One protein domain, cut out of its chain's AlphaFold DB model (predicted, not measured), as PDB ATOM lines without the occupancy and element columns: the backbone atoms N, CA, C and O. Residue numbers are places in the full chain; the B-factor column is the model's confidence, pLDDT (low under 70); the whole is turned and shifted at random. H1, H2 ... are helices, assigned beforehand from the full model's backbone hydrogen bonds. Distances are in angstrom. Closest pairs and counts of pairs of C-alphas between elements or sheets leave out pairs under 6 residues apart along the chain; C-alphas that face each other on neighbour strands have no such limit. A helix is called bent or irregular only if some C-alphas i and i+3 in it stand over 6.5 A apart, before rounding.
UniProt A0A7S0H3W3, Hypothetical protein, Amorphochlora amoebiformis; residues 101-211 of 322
ATOM      1  N   PRO A 101      50.705 -21.161  40.332       54.72
ATOM      2  CA  PRO A 101      51.451 -21.410  41.556       54.72
ATOM      3  C   PRO A 101      51.106 -22.795  42.111       54.72
ATOM      4  O   PRO A 101      49.942 -23.185  42.155       54.72
ATOM      5  N   LEU A 102      52.144 -23.523  42.529       58.22
ATOM      6  CA  LEU A 102      52.139 -24.919  42.996       58.22
ATOM      7  C   LEU A 102      51.377 -25.134  44.331       58.22
ATOM      8  O   LEU A 102      51.709 -26.031  45.101       58.22
ATOM      9  N   GLU A 103      50.414 -24.268  44.651       61.88
ATOM     10  CA  GLU A 103      49.612 -24.275  45.883       61.88
ATOM     11  C   GLU A 103      48.503 -25.339  45.856       61.88
ATOM     12  O   GLU A 103      48.131 -25.845  46.912       61.88
ATOM     13  N   ASP A 104      48.043 -25.749  44.669       69.44
ATOM     14  CA  ASP A 104      46.923 -26.692  44.496       69.44
ATOM     15  C   ASP A 104      47.336 -28.183  44.503       69.44
ATOM     16  O   ASP A 104      46.489 -29.069  44.351       69.44
ATOM     17  N   VAL A 105      48.629 -28.497  44.642       76.69
ATOM     18  CA  VAL A 105      49.133 -29.877  44.544       76.69
ATOM     19  C   VAL A 105      48.988 -30.614  45.892       76.69
ATOM     20  O   VAL A 105      49.467 -30.111  46.912       76.69
ATOM     21  N   PRO A 106      48.376 -31.819  45.937       83.06
ATOM     22  CA  PRO A 106      48.204 -32.591  47.169       83.06
ATOM     23  C   PRO A 106      49.541 -32.935  47.858       83.06
ATOM     24  O   PRO A 106      50.461 -33.400  47.180       83.06
ATOM     25  N   PRO A 107      49.653 -32.796  49.196       84.94
ATOM     26  CA  PRO A 107      50.883 -33.110  49.933       84.94
ATOM     27  C   PRO A 107      51.371 -34.551  49.736       84.94
ATOM     28  O   PRO A 107      52.565 -34.768  49.538       84.94
ATOM     29  N   ASP A 108      50.454 -35.519  49.710       85.81
ATOM     30  CA  ASP A 108      50.781 -36.946  49.571       85.81
ATOM     31  C   ASP A 108      51.474 -37.250  48.236       85.81
ATOM     32  O   ASP A 108      52.412 -38.046  48.168       85.81
ATOM     33  N   PHE A 109      51.055 -36.566  47.165       88.94
ATOM     34  CA  PHE A 109      51.686 -36.686  45.855       88.94
ATOM     35  C   PHE A 109      53.134 -36.181  45.893       88.94
ATOM     36  O   PHE A 109      54.052 -36.860  45.430       88.94
ATOM     37  N   ILE A 110      53.351 -35.005  46.490       88.00
ATOM     38  CA  ILE A 110      54.677 -34.382  46.589       88.00
ATOM     39  C   ILE A 110      55.618 -35.254  47.423       88.00
ATOM     40  O   ILE A 110      56.772 -35.443  47.037       88.00
ATOM     41  N   GLN A 111      55.123 -35.827  48.524       90.31
ATOM     42  CA  GLN A 111      55.884 -36.760  49.347       90.31
ATOM     43  C   GLN A 111      56.374 -37.959  48.522       90.31
ATOM     44  O   GLN A 111      57.573 -38.235  48.519       90.31
ATOM     45  N   GLY A 112      55.488 -38.617  47.765       88.69
ATOM     46  CA  GLY A 112      55.860 -39.768  46.935       88.69
ATOM     47  C   GLY A 112      56.899 -39.429  45.859       88.69
ATOM     48  O   GLY A 112      57.851 -40.181  45.643       88.69
ATOM     49  N   VAL A 113      56.783 -38.261  45.217       90.19
ATOM     50  CA  VAL A 113      57.779 -37.806  44.231       90.19
ATOM     51  C   VAL A 113      59.138 -37.538  44.889       90.19
ATOM     52  O   VAL A 113      60.172 -37.925  44.339       90.19
ATOM     53  N   LEU A 114      59.158 -36.911  46.070       90.38
ATOM     54  CA  LEU A 114      60.393 -36.652  46.817       90.38
ATOM     55  C   LEU A 114      61.050 -37.938  47.322       90.38
ATOM     56  O   LEU A 114      62.277 -38.034  47.281       90.38
ATOM     57  N   GLU A 115      60.267 -38.923  47.759       91.06
ATOM     58  CA  GLU A 115      60.763 -40.243  48.159       91.06
ATOM     59  C   GLU A 115      61.467 -40.933  46.992       91.06
ATOM     60  O   GLU A 115      62.628 -41.324  47.125       91.06
ATOM     61  N   LEU A 116      60.828 -41.000  45.819       88.62
ATOM     62  CA  LEU A 116      61.428 -41.579  44.612       88.62
ATOM     63  C   LEU A 116      62.692 -40.826  44.180       88.62
ATOM     64  O   LEU A 116      63.702 -41.438  43.818       88.62
ATOM     65  N   PHE A 117      62.655 -39.494  44.238       92.19
ATOM     66  CA  PHE A 117      63.791 -38.656  43.882       92.19
ATOM     67  C   PHE A 117      64.979 -38.863  44.830       92.19
ATOM     68  O   PHE A 117      66.094 -39.143  44.380       92.19
ATOM     69  N   TYR A 118      64.769 -38.762  46.143       92.88
ATOM     70  CA  TYR A 118      65.846 -38.922  47.117       92.88
ATOM     71  C   TYR A 118      66.323 -40.363  47.232       92.88
ATOM     72  O   TYR A 118      67.525 -40.572  47.360       92.88
ATOM     73  N   GLN A 119      65.467 -41.365  47.050       92.44
ATOM     74  CA  GLN A 119      65.921 -42.752  46.960       92.44
ATOM     75  C   GLN A 119      66.945 -42.948  45.828       92.44
ATOM     76  O   GLN A 119      67.900 -43.707  45.989       92.44
ATOM     77  N   LYS A 120      66.772 -42.246  44.699       89.56
ATOM     78  CA  LYS A 120      67.658 -42.341  43.530       89.56
ATOM     79  C   LYS A 120      68.914 -41.472  43.635       89.56
ATOM     80  O   LYS A 120      69.966 -41.881  43.151       89.56
ATOM     81  N   TYR A 121      68.815 -40.276  44.221       88.56
ATOM     82  CA  TYR A 121      69.888 -39.271  44.164       88.56
ATOM     83  C   TYR A 121      70.464 -38.839  45.524       88.56
ATOM     84  O   TYR A 121      71.533 -38.231  45.543       88.56
ATOM     85  N   ALA A 122      69.790 -39.102  46.650       87.88
ATOM     86  CA  ALA A 122      70.272 -38.771  47.999       87.88
ATOM     87  C   ALA A 122      69.524 -39.555  49.097       87.88
ATOM     88  O   ALA A 122      68.651 -39.008  49.776       87.88
ATOM     89  N   ARG A 123      69.875 -40.835  49.276       92.81
ATOM     90  CA  ARG A 123      69.139 -41.780  50.134       92.81
ATOM     91  C   ARG A 123      69.029 -41.329  51.594       92.81
ATOM     92  O   ARG A 123      67.980 -41.485  52.207       92.81
ATOM     93  N   ASP A 124      70.059 -40.666  52.113       92.69
ATOM     94  CA  ASP A 124      70.087 -40.149  53.490       92.69
ATOM     95  C   ASP A 124      69.026 -39.067  53.747       92.69
ATOM     96  O   ASP A 124      68.606 -38.839  54.882       92.69
ATOM     97  N   LYS A 125      68.560 -38.392  52.688       89.06
ATOM     98  CA  LYS A 125      67.537 -37.343  52.789       89.06
ATOM     99  C   LYS A 125      66.118 -37.902  52.863       89.06
ATOM    100  O   LYS A 125      65.224 -37.143  53.231       89.06
ATOM    101  N   VAL A 126      65.909 -39.195  52.592       89.62
ATOM    102  CA  VAL A 126      64.584 -39.841  52.645       89.62
ATOM    103  C   VAL A 126      63.975 -39.727  54.046       89.62
ATOM    104  O   VAL A 126      62.839 -39.289  54.195       89.62
ATOM    105  N   ASN A 127      64.770 -39.960  55.094       93.25
ATOM    106  CA  ASN A 127      64.318 -39.840  56.488       93.25
ATOM    107  C   ASN A 127      63.924 -38.404  56.880       93.25
ATOM    108  O   ASN A 127      63.224 -38.188  57.867       93.25
ATOM    109  N   ARG A 128      64.375 -37.401  56.116       92.19
ATOM    110  CA  ARG A 128      64.108 -35.983  56.373       92.19
ATOM    111  C   ARG A 128      62.882 -35.464  55.621       92.19
ATOM    112  O   ARG A 128      62.500 -34.315  55.840       92.19
ATOM    113  N   ILE A 129      62.270 -36.277  54.756       92.75
ATOM    114  CA  ILE A 129      61.117 -35.883  53.936       92.75
ATOM    115  C   ILE A 129      59.958 -35.352  54.788       92.75
ATOM    116  O   ILE A 129      59.499 -34.259  54.468       92.75
ATOM    117  N   PRO A 130      59.546 -35.983  55.907       94.00
ATOM    118  CA  PRO A 130      58.462 -35.443  56.734       94.00
ATOM    119  C   PRO A 130      58.741 -34.018  57.241       94.00
ATOM    120  O   PRO A 130      57.882 -33.143  57.175       94.00
ATOM    121  N   ALA A 131      59.979 -33.741  57.662       94.44
ATOM    122  CA  ALA A 131      60.385 -32.408  58.106       94.44
ATOM    123  C   ALA A 131      60.450 -31.388  56.950       94.44
ATOM    124  O   ALA A 131      60.178 -30.204  57.146       94.44
ATOM    125  N   ILE A 132      60.814 -31.831  55.741       90.81
ATOM    126  CA  ILE A 132      60.800 -30.996  54.531       90.81
ATOM    127  C   ILE A 132      59.356 -30.662  54.139       90.81
ATOM    128  O   ILE A 132      59.069 -29.505  53.840       90.81
ATOM    129  N   MET A 133      58.448 -31.638  54.192       92.12
ATOM    130  CA  MET A 133      57.028 -31.447  53.890       92.12
ATOM    131  C   MET A 133      56.390 -30.416  54.821       92.12
ATOM    132  O   MET A 133      55.725 -29.502  54.340       92.12
ATOM    133  N   GLU A 134      56.664 -30.493  56.125       93.44
ATOM    134  CA  GLU A 134      56.124 -29.530  57.090       93.44
ATOM    135  C   GLU A 134      56.692 -28.119  56.871       93.44
ATOM    136  O   GLU A 134      55.950 -27.138  56.836       93.44
ATOM    137  N   LYS A 135      58.004 -28.001  56.631       93.06
ATOM    138  CA  LYS A 135      58.661 -26.704  56.407       93.06
ATOM    139  C   LYS A 135      58.165 -25.981  55.150       93.06
ATOM    140  O   LYS A 135      58.127 -24.752  55.130       93.06
ATOM    141  N   TYR A 136      57.855 -26.724  54.088       90.69
ATOM    142  CA  TYR A 136      57.473 -26.172  52.781       90.69
ATOM    143  C   TYR A 136      55.981 -26.314  52.472       90.69
ATOM    144  O   TYR A 136      55.571 -26.113  51.328       90.69
ATOM    145  N   LYS A 137      55.158 -26.612  53.480       89.25
ATOM    146  CA  LYS A 137      53.706 -26.715  53.344       89.25
ATOM    147  C   LYS A 137      53.121 -25.423  52.764       89.25
ATOM    148  O   LYS A 137      53.320 -24.339  53.307       89.25
ATOM    149  N   GLY A 138      52.439 -25.532  51.624       84.19
ATOM    150  CA  GLY A 138      51.887 -24.379  50.895       84.19
ATOM    151  C   GLY A 138      52.931 -23.510  50.175       84.19
ATOM    152  O   GLY A 138      52.584 -22.501  49.579       84.19
ATOM    153  N   GLN A 139      54.216 -23.879  50.196       88.31
ATOM    154  CA  GLN A 139      55.308 -23.161  49.522       88.31
ATOM    155  C   GLN A 139      56.207 -24.110  48.717       88.31
ATOM    156  O   GLN A 139      57.426 -23.931  48.635       88.31
ATOM    157  N   TYR A 140      55.610 -25.120  48.084       87.19
ATOM    158  CA  TYR A 140      56.335 -26.158  47.347       87.19
ATOM    159  C   TYR A 140      57.111 -25.625  46.136       87.19
ATOM    160  O   TYR A 140      58.148 -26.178  45.781       87.19
ATOM    161  N   HIS A 141      56.699 -24.492  45.561       84.00
ATOM    162  CA  HIS A 141      57.452 -23.809  44.504       84.00
ATOM    163  C   HIS A 141      58.873 -23.415  44.960       84.00
ATOM    164  O   HIS A 141      59.828 -23.483  44.185       84.00
ATOM    165  N   LYS A 142      59.047 -23.048  46.240       88.25
ATOM    166  CA  LYS A 142      60.370 -22.735  46.811       88.25
ATOM    167  C   LYS A 142      61.205 -23.994  47.013       88.25
ATOM    168  O   LYS A 142      62.424 -23.943  46.850       88.25
ATOM    169  N   LEU A 143      60.558 -25.105  47.367       88.94
ATOM    170  CA  LEU A 143      61.212 -26.405  47.487       88.94
ATOM    171  C   LEU A 143      61.750 -26.850  46.126       88.94
ATOM    172  O   LEU A 143      62.935 -27.157  46.012       88.94
ATOM    173  N   GLU A 144      60.919 -26.789  45.086       85.88
ATOM    174  CA  GLU A 144      61.304 -27.119  43.713       85.88
ATOM    175  C   GLU A 144      62.472 -26.254  43.220       85.88
ATOM    176  O   GLU A 144      63.473 -26.782  42.736       85.88
ATOM    177  N   ALA A 145      62.402 -24.933  43.414       88.50
ATOM    178  CA  ALA A 145      63.487 -24.020  43.056       88.50
ATOM    179  C   ALA A 145      64.795 -24.352  43.801       88.50
ATOM    180  O   ALA A 145      65.881 -24.329  43.216       88.50
ATOM    181  N   GLY A 146      64.700 -24.712  45.086       89.50
ATOM    182  CA  GLY A 146      65.834 -25.173  45.885       89.50
ATOM    183  C   GLY A 146      66.436 -26.481  45.365       89.50
ATOM    184  O   GLY A 146      67.661 -26.597  45.267       89.50
ATOM    185  N   LEU A 147      65.594 -27.445  44.978       89.69
ATOM    186  CA  LEU A 147      66.027 -28.706  44.373       89.69
ATOM    187  C   LEU A 147      66.685 -28.473  43.010       89.69
ATOM    188  O   LEU A 147      67.769 -29.008  42.786       89.69
ATOM    189  N   LYS A 148      66.108 -27.628  42.146       89.94
ATOM    190  CA  LYS A 148      66.700 -27.226  40.856       89.94
ATOM    191  C   LYS A 148      68.064 -26.565  41.049       89.94
ATOM    192  O   LYS A 148      68.994 -26.851  40.306       89.94
ATOM    193  N   LYS A 149      68.253 -25.756  42.094       91.12
ATOM    194  CA  LYS A 149      69.572 -25.173  42.401       91.12
ATOM    195  C   LYS A 149      70.600 -26.225  42.838       91.12
ATOM    196  O   LYS A 149      71.758 -26.146  42.441       91.12
ATOM    197  N   GLN A 150      70.191 -27.188  43.662       88.31
ATOM    198  CA  GLN A 150      71.076 -28.224  44.216       88.31
ATOM    199  C   GLN A 150      71.422 -29.319  43.194       88.31
ATOM    200  O   GLN A 150      72.560 -29.776  43.143       88.31
ATOM    201  N   TYR A 151      70.447 -29.735  42.384       87.19
ATOM    202  CA  TYR A 151      70.536 -30.900  41.499       87.19
ATOM    203  C   TYR A 151      70.435 -30.554  40.003       87.19
ATOM    204  O   TYR A 151      70.495 -31.462  39.174       87.19
ATOM    205  N   LYS A 152      70.346 -29.263  39.647       86.94
ATOM    206  CA  LYS A 152      70.242 -28.754  38.266       86.94
ATOM    207  C   LYS A 152      69.141 -29.489  37.490       86.94
ATOM    208  O   LYS A 152      68.021 -29.604  37.982       86.94
ATOM    209  N   ASP A 153      69.490 -30.048  36.334       78.88
ATOM    210  CA  ASP A 153      68.585 -30.739  35.407       78.88
ATOM    211  C   ASP A 153      68.064 -32.079  35.942       78.88
ATOM    212  O   ASP A 153      67.190 -32.696  35.343       78.88
ATOM    213  N   LYS A 154      68.598 -32.566  37.071       81.44
ATOM    214  CA  LYS A 154      68.147 -33.819  37.690       81.44
ATOM    215  C   LYS A 154      66.933 -33.614  38.598       81.44
ATOM    216  O   LYS A 154      66.342 -34.604  39.015       81.44
ATOM    217  N   ALA A 155      66.597 -32.370  38.948       82.94
ATOM    218  CA  ALA A 155      65.482 -32.076  39.840       82.94
ATOM    219  C   ALA A 155      64.130 -32.362  39.157       82.94
ATOM    220  O   ALA A 155      63.935 -31.954  38.012       82.94
ATOM    221  N   PRO A 156      63.188 -33.025  39.847       79.94
ATOM    222  CA  PRO A 156      61.871 -33.305  39.292       79.94
ATOM    223  C   PRO A 156      61.073 -32.002  39.122       79.94
ATOM    224  O   PRO A 156      60.997 -31.204  40.057       79.94
ATOM    225  N   ASP A 157      60.466 -31.797  37.948       86.12
ATOM    226  CA  ASP A 157      59.451 -30.753  37.744       86.12
ATOM    227  C   ASP A 157      58.141 -31.244  38.370       86.12
ATOM    228  O   ASP A 157      57.435 -32.093  37.820       86.12
ATOM    229  N   LEU A 158      57.870 -30.767  39.587       83.69
ATOM    230  CA  LEU A 158      56.747 -31.231  40.401       83.69
ATOM    231  C   LEU A 158      55.395 -30.947  39.737       83.69
ATOM    232  O   LEU A 158      54.479 -31.752  39.885       83.69
ATOM    233  N   GLN A 159      55.270 -29.837  39.001       81.31
ATOM    234  CA  GLN A 159      54.030 -29.474  38.316       81.31
ATOM    235  C   GLN A 159      53.770 -30.397  37.126       81.31
ATOM    236  O   GLN A 159      52.668 -30.913  36.986       81.31
ATOM    237  N   GLU A 160      54.784 -30.643  36.295       84.75
ATOM    238  CA  GLU A 160      54.642 -31.519  35.127       84.75
ATOM    239  C   GLU A 160      54.339 -32.965  35.541       84.75
ATOM    240  O   GLU A 160      53.461 -33.618  34.974       84.75
ATOM    241  N   LEU A 161      55.014 -33.454  36.587       84.69
ATOM    242  CA  LEU A 161      54.722 -34.759  37.179       84.69
ATOM    243  C   LEU A 161      53.310 -34.815  37.770       84.69
ATOM    244  O   LEU A 161      52.658 -35.850  37.648       84.69
ATOM    245  N   TYR A 162      52.835 -33.734  38.396       83.44
ATOM    246  CA  TYR A 162      51.474 -33.666  38.926       83.44
ATOM    247  C   TYR A 162      50.428 -33.686  37.814       83.44
ATOM    248  O   TYR A 162      49.458 -34.431  37.918       83.44
ATOM    249  N   ASP A 163      50.631 -32.922  36.742       84.94
ATOM    250  CA  ASP A 163      49.721 -32.900  35.596       84.94
ATOM    251  C   ASP A 163      49.643 -34.292  34.949       84.94
ATOM    252  O   ASP A 163      48.549 -34.807  34.713       84.94
ATOM    253  N   LYS A 164      50.790 -34.966  34.792       85.31
ATOM    254  CA  LYS A 164      50.849 -36.348  34.304       85.31
ATOM    255  C   LYS A 164      50.153 -37.335  35.244       85.31
ATOM    256  O   LYS A 164      49.352 -38.145  34.791       85.31
ATOM    257  N   TRP A 165      50.429 -37.266  36.545       86.88
ATOM    258  CA  TRP A 165      49.782 -38.120  37.546       86.88
ATOM    259  C   TRP A 165      48.273 -37.898  37.588       86.88
ATOM    260  O   TRP A 165      47.512 -38.852  37.719       86.88
ATOM    261  N   LYS A 166      47.826 -36.651  37.443       80.69
ATOM    262  CA  LYS A 166      46.412 -36.290  37.397       80.69
ATOM    263  C   LYS A 166      45.732 -36.867  36.163       80.69
ATOM    264  O   LYS A 166      44.608 -37.342  36.284       80.69
ATOM    265  N   ASP A 167      46.401 -36.853  35.014       80.88
ATOM    266  CA  ASP A 167      45.901 -37.476  33.789       80.88
ATOM    267  C   ASP A 167      45.887 -39.010  33.890       80.88
ATOM    268  O   ASP A 167      44.893 -39.630  33.520       80.88
ATOM    269  N   GLU A 168      46.925 -39.625  34.466       83.06
ATOM    270  CA  GLU A 168      46.989 -41.075  34.722       83.06
ATOM    271  C   GLU A 168      45.909 -41.529  35.716       83.06
ATOM    272  O   GLU A 168      45.251 -42.550  35.518       83.06
ATOM    273  N   LYS A 169      45.685 -40.752  36.779       82.88
ATOM    274  CA  LYS A 169      44.657 -41.020  37.789       82.88
ATOM    275  C   LYS A 169      43.272 -40.557  37.376       82.88
ATOM    276  O   LYS A 169      42.322 -40.855  38.088       82.88
ATOM    277  N   LYS A 170      43.120 -39.867  36.249       81.56
ATOM    278  CA  LYS A 170      41.840 -39.303  35.819       81.56
ATOM    279  C   LYS A 170      40.765 -40.366  35.666       81.56
ATOM    280  O   LYS A 170      39.665 -40.185  36.166       81.56
ATOM    281  N   GLU A 171      41.092 -41.479  35.018       70.25
ATOM    282  CA  GLU A 171      40.144 -42.579  34.834       70.25
ATOM    283  C   GLU A 171      39.763 -43.213  36.178       70.25
ATOM    284  O   GLU A 171      38.597 -43.512  36.416       70.25
ATOM    285  N   GLU A 172      40.721 -43.359  37.093       77.38
ATOM    286  CA  GLU A 172      40.477 -43.886  38.438       77.38
ATOM    287  C   GLU A 172      39.629 -42.926  39.286       77.38
ATOM    288  O   GLU A 172      38.690 -43.361  39.951       77.38
ATOM    289  N   ILE A 173      39.909 -41.623  39.222       72.12
ATOM    290  CA  ILE A 173      39.138 -40.565  39.884       72.12
ATOM    291  C   ILE A 173      37.714 -40.529  39.327       72.12
ATOM    292  O   ILE A 173      36.770 -40.541  40.112       72.12
ATOM    293  N   ASP A 174      37.545 -40.574  38.003       70.06
ATOM    294  CA  ASP A 174      36.234 -40.601  37.346       70.06
ATOM    295  C   ASP A 174      35.445 -41.865  37.732       70.06
ATOM    296  O   ASP A 174      34.237 -41.795  37.968       70.06
ATOM    297  N   ILE A 175      36.104 -43.025  37.844       69.62
ATOM    298  CA  ILE A 175      35.480 -44.276  38.305       69.62
ATOM    299  C   ILE A 175      35.077 -44.175  39.777       69.62
ATOM    300  O   ILE A 175      33.976 -44.596  40.130       69.62
ATOM    301  N   LEU A 176      35.930 -43.628  40.645       68.19
ATOM    302  CA  LEU A 176      35.621 -43.433  42.063       68.19
ATOM    303  C   LEU A 176      34.477 -42.435  42.257       68.19
ATOM    304  O   LEU A 176      33.584 -42.684  43.066       68.19
ATOM    305  N   GLU A 177      34.461 -41.347  41.491       70.31
ATOM    306  CA  GLU A 177      33.389 -40.354  41.499       70.31
ATOM    307  C   GLU A 177      32.076 -40.953  40.973       70.31
ATOM    308  O   GLU A 177      31.022 -40.788  41.590       70.31
ATOM    309  N   GLN A 178      32.124 -41.742  39.896       62.41
ATOM    310  CA  GLN A 178      30.959 -42.477  39.397       62.41
ATOM    311  C   GLN A 178      30.484 -43.560  40.372       62.41
ATOM    312  O   GLN A 178      29.280 -43.730  40.539       62.41
ATOM    313  N   ALA A 179      31.387 -44.264  41.054       61.28
ATOM    314  CA  ALA A 179      31.040 -45.241  42.085       61.28
ATOM    315  C   ALA A 179      30.476 -44.577  43.354       61.28
ATOM    316  O   ALA A 179      29.666 -45.177  44.067       61.28
ATOM    317  N   ALA A 180      30.888 -43.340  43.643       64.81
ATOM    318  CA  ALA A 180      30.316 -42.505  44.692       64.81
ATOM    319  C   ALA A 180      28.964 -41.898  44.284       64.81
ATOM    320  O   ALA A 180      28.151 -41.568  45.153       64.81
ATOM    321  N   SER A 181      28.700 -41.784  42.982       74.12
ATOM    322  CA  SER A 181      27.422 -41.330  42.455       74.12
ATOM    323  C   SER A 181      26.345 -42.398  42.630       74.12
ATOM    324  O   SER A 181      26.405 -43.500  42.090       74.12
ATOM    325  N   TRP A 182      25.296 -42.040  43.365       76.75
ATOM    326  CA  TRP A 182      24.078 -42.846  43.486       76.75
ATOM    327  C   TRP A 182      23.078 -42.569  42.350       76.75
ATOM    328  O   TRP A 182      21.993 -43.147  42.319       76.75
ATOM    329  N   GLN A 183      23.400 -41.661  41.420       76.12
ATOM    330  CA  GLN A 183      22.481 -41.262  40.354       76.12
ATOM    331  C   GLN A 183      22.379 -42.337  39.267       76.12
ATOM    332  O   GLN A 183      23.377 -42.752  38.688       76.12
ATOM    333  N   GLY A 184      21.147 -42.738  38.941       75.56
ATOM    334  CA  GLY A 184      20.870 -43.720  37.884       75.56
ATOM    335  C   GLY A 184      21.041 -45.180  38.310       75.56
ATOM    336  O   GLY A 184      20.888 -46.069  37.475       75.56
ATOM    337  N   LEU A 185      21.328 -45.420  39.589       82.00
ATOM    338  CA  LEU A 185      21.350 -46.745  40.191       82.00
ATOM    339  C   LEU A 185      19.914 -47.195  40.515       82.00
ATOM    340  O   LEU A 185      19.088 -46.377  40.918       82.00
ATOM    341  N   THR A 186      19.603 -48.480  40.331       89.12
ATOM    342  CA  THR A 186      18.296 -49.024  40.738       89.12
ATOM    343  C   THR A 186      18.231 -49.194  42.253       89.12
ATOM    344  O   THR A 186      19.261 -49.406  42.892       89.12
ATOM    345  N   ASP A 187      17.031 -49.196  42.833       87.62
ATOM    346  CA  ASP A 187      16.846 -49.380  44.281       87.62
ATOM    347  C   ASP A 187      17.548 -50.647  44.803       87.62
ATOM    348  O   ASP A 187      18.222 -50.617  45.829       87.62
ATOM    349  N   GLN A 188      17.504 -51.746  44.041       86.19
ATOM    350  CA  GLN A 188      18.219 -52.983  44.381       86.19
ATOM    351  C   GLN A 188      19.742 -52.794  44.416       86.19
ATOM    352  O   GLN A 188      20.413 -53.260  45.338       86.19
ATOM    353  N   GLN A 189      20.307 -52.091  43.434       83.38
ATOM    354  CA  GLN A 189      21.739 -51.795  43.398       83.38
ATOM    355  C   GLN A 189      22.145 -50.842  44.529       83.38
ATOM    356  O   GLN A 189      23.224 -51.007  45.102       83.38
ATOM    357  N   ILE A 190      21.278 -49.887  44.884       86.00
ATOM    358  CA  ILE A 190      21.464 -48.988  46.027       86.00
ATOM    359  C   ILE A 190      21.530 -49.811  47.316       86.00
ATOM    360  O   ILE A 190      22.502 -49.690  48.060       86.00
ATOM    361  N   CYS A 191      20.570 -50.709  47.547       85.88
ATOM    362  CA  CYS A 191      20.554 -51.594  48.713       85.88
ATOM    363  C   CYS A 191      21.827 -52.447  48.812       85.88
ATOM    364  O   CYS A 191      22.463 -52.492  49.865       85.88
ATOM    365  N   ILE A 192      22.262 -53.060  47.705       85.12
ATOM    366  CA  ILE A 192      23.501 -53.854  47.664       85.12
ATOM    367  C   ILE A 192      24.722 -52.994  48.023       85.12
ATOM    368  O   ILE A 192      25.608 -53.432  48.758       85.12
ATOM    369  N   GLN A 193      24.790 -51.764  47.512       82.06
ATOM    370  CA  GLN A 193      25.868 -50.833  47.835       82.06
ATOM    371  C   GLN A 193      25.840 -50.379  49.300       82.06
ATOM    372  O   GLN A 193      26.903 -50.296  49.919       82.06
ATOM    373  N   ILE A 194      24.659 -50.114  49.866       87.38
ATOM    374  CA  ILE A 194      24.491 -49.786  51.288       87.38
ATOM    375  C   ILE A 194      25.013 -50.937  52.147       87.38
ATOM    376  O   ILE A 194      25.812 -50.702  53.050       87.38
ATOM    377  N   GLU A 195      24.646 -52.176  51.828       90.19
ATOM    378  CA  GLU A 195      25.046 -53.339  52.620       90.19
ATOM    379  C   GLU A 195      26.558 -53.602  52.542       90.19
ATOM    380  O   GLU A 195      27.213 -53.854  53.555       90.19
ATOM    381  N   LYS A 196      27.166 -53.422  51.358       84.88
ATOM    382  CA  LYS A 196      28.632 -53.436  51.205       84.88
ATOM    383  C   LYS A 196      29.315 -52.354  52.046       84.88
ATOM    384  O   LYS A 196      30.390 -52.604  52.585       84.88
ATOM    385  N   LYS A 197      28.731 -51.155  52.135       84.81
ATOM    386  CA  LYS A 197      29.268 -50.040  52.933       84.81
ATOM    387  C   LYS A 197      29.080 -50.279  54.437       84.81
ATOM    388  O   LYS A 197      30.002 -49.993  55.190       84.81
ATOM    389  N   ARG A 198      27.964 -50.881  54.866       86.50
ATOM    390  CA  ARG A 198      27.712 -51.270  56.268       86.50
ATOM    391  C   ARG A 198      28.735 -52.273  56.792       86.50
ATOM    392  O   ARG A 198      29.259 -52.071  57.876       86.50
ATOM    393  N   ARG A 199      29.094 -53.286  55.996       86.06
ATOM    394  CA  ARG A 199      30.121 -54.281  56.374       86.06
ATOM    395  C   ARG A 199      31.517 -53.692  56.586       86.06
ATOM    396  O   ARG A 199      32.333 -54.315  57.249       86.06
ATOM    397  N   LYS A 200      31.802 -52.529  55.993       87.31
ATOM    398  CA  LYS A 200      33.084 -51.825  56.143       87.31
ATOM    399  C   LYS A 200      33.130 -50.915  57.374       87.31
ATOM    400  O   LYS A 200      34.191 -50.371  57.657       87.31
ATOM    401  N   LEU A 201      32.001 -50.680  58.045       82.69
ATOM    402  CA  LEU A 201      31.936 -49.815  59.218       82.69
ATOM    403  C   LEU A 201      32.198 -50.624  60.491       82.69
ATOM    404  O   LEU A 201      31.573 -51.658  60.719       82.69
ATOM    405  N   ASP A 202      33.080 -50.107  61.344       86.69
ATOM    406  CA  ASP A 202      33.322 -50.657  62.676       86.69
ATOM    407  C   ASP A 202      32.132 -50.328  63.589       86.69
ATOM    408  O   ASP A 202      31.977 -49.189  64.033       86.69
ATOM    409  N   ILE A 203      31.315 -51.331  63.914       83.44
ATOM    410  CA  ILE A 203      30.099 -51.170  64.735       83.44
ATOM    411  C   ILE A 203      30.413 -50.523  66.099       83.44
ATOM    412  O   ILE A 203      29.628 -49.720  66.592       83.44
ATOM    413  N   SER A 204      31.593 -50.796  66.669       85.81
ATOM    414  CA  SER A 204      32.045 -50.231  67.951       85.81
ATOM    415  C   SER A 204      32.199 -48.703  67.950       85.81
ATOM    416  O   SER A 204      32.123 -48.095  69.013       85.81
ATOM    417  N   LYS A 205      32.412 -48.073  66.787       86.69
ATOM    418  CA  LYS A 205      32.586 -46.612  66.658       86.69
ATOM    419  C   LYS A 205      31.300 -45.896  66.232       86.69
ATOM    420  O   LYS A 205      31.293 -44.672  66.115       86.69
ATOM    421  N   CYS A 206      30.228 -46.635  65.953       86.06
ATOM    422  CA  CYS A 206      28.968 -46.065  65.495       86.06
ATOM    423  C   CYS A 206      28.204 -45.414  66.655       86.06
ATOM    424  O   CYS A 206      28.057 -45.994  67.727       86.06
ATOM    425  N   THR A 207      27.671 -44.214  66.426       87.88
ATOM    426  CA  THR A 207      26.780 -43.553  67.386       87.88
ATOM    427  C   THR A 207      25.417 -44.257  67.384       87.88
ATOM    428  O   THR A 207      24.822 -44.385  66.308       87.88
ATOM    429  N   PRO A 208      24.902 -44.713  68.541       88.06
ATOM    430  CA  PRO A 208      23.580 -45.326  68.609       88.06
ATOM    431  C   PRO A 208      22.504 -44.305  68.228       88.06
ATOM    432  O   PRO A 208      22.598 -43.133  68.585       88.06
ATOM    433  N   VAL A 209      21.473 -44.745  67.504       89.69
ATOM    434  CA  VAL A 209      20.378 -43.876  67.051       89.69
ATOM    435  C   VAL A 209      19.365 -43.707  68.186       89.69
ATOM    436  O   VAL A 209      18.367 -44.413  68.259       89.69
ATOM    437  N   THR A 210      19.650 -42.776  69.093       94.00
ATOM    438  CA  THR A 210      18.741 -42.342  70.170       94.00
ATOM    439  C   THR A 210      18.070 -41.005  69.818       94.00
ATOM    440  O   THR A 210      18.607 -40.264  68.982       94.00
ATOM    441  N   PRO A 211      16.941 -40.635  70.454       93.62
ATOM    442  CA  PRO A 211      16.275 -39.353  70.204       93.62
ATOM    443  C   PRO A 211      17.196 -38.142  70.409       93.62
ATOM    444  O   PRO A 211      17.204 -37.226  69.586       93.62
TER     445      PRO A 211
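Overview. This is residues 101 to 211 of the 322 residues of the protein "Hypothetical protein" of Amorphochlora amoebiformis (UniProt A0A7S0H3W3). The model is a loose helical head with a long arm: H1 and H2 fold back side by side as a helical hairpin with H3 near both, and H4, beside the head, begins an arm that H5 carries on, end to end with it. Beyond H5 the chain turns a corner into H6 at the far end, and residues 199 to 211 trail from it as a tail with no named element; residues 167 to 178 and 194 to 211 stand free. The printed part has 111 residues with six named helices, H1 to H6 in order along the chain, no named strand, and the class all helix. It is extended, with a radius of gyration of the C-alphas of 20.7 A, and elongated, spanning 58 by 32 by 25 A.

Along the chain. H1, residues 107 to 121, begins at C-alpha 107 (50.883, -33.110, 49.933) and is 20.8 A long from first to last C-alpha. H2 is residues 123 to 135, 19.4 A. H3 is residues 140 to 154, 17.1 A, and ends at C-alpha 154 (68.147, -33.819, 37.690). H4 is residues 158 to 168, 15.0 A; H5 is residues 170 to 180, 14.9 A. H6, residues 187 to 198, 16.3 A, ends at C-alpha 198 (27.712, -51.270, 56.268). H2 and H3 are irregular: C-alphas 127 and 130 are 7.3 A apart, and C-alphas 150 and 153 are 9.5 A apart.

Arrangement. H1 and H2 touch as a helical hairpin, at a shallow tilt of 26 degrees, opposite ways; their closest C-alphas, Tyr 118 and Val 126, are 5.7 A apart. H3 is near H1 and near H2, with 5 pairs of C-alphas within 10 A in each case. H4 only just touches H1, with 3 pairs of C-alphas within 8 A, through residues 109 to 113 of H1 alone; the closest C-alphas, Ile 110 and Leu 158, are 7.2 A apart. The tilt of H1 and H4 is steep at 67 degrees, only just short of about perpendicular, and they run opposite ways. H3 and H4 are close but not clearly touching, about perpendicular at 82 degrees, with the C-alphas of Glu 144 and Leu 158 closest at 7.0 A. H4 and H5 meet only through their link. H5 and H6 are apart. Every O i to N i+4 pair is within hydrogen-bond range in H1, H4, H5 and H6; in H2 it is 5 of 9 and in H3 9 of 11.

Size, cuts and confidence. The two C-alphas farthest apart, those of Lys 152 and Pro 211, are 63.6 A apart. The printed part has no cut and no long link; the link from H5 to H6, 6 residues, is short, and the others are tight. The mean pLDDT of the printed part is 84.3, with residues 101 to 104, 175 to 176 and 178 to 180 under 70.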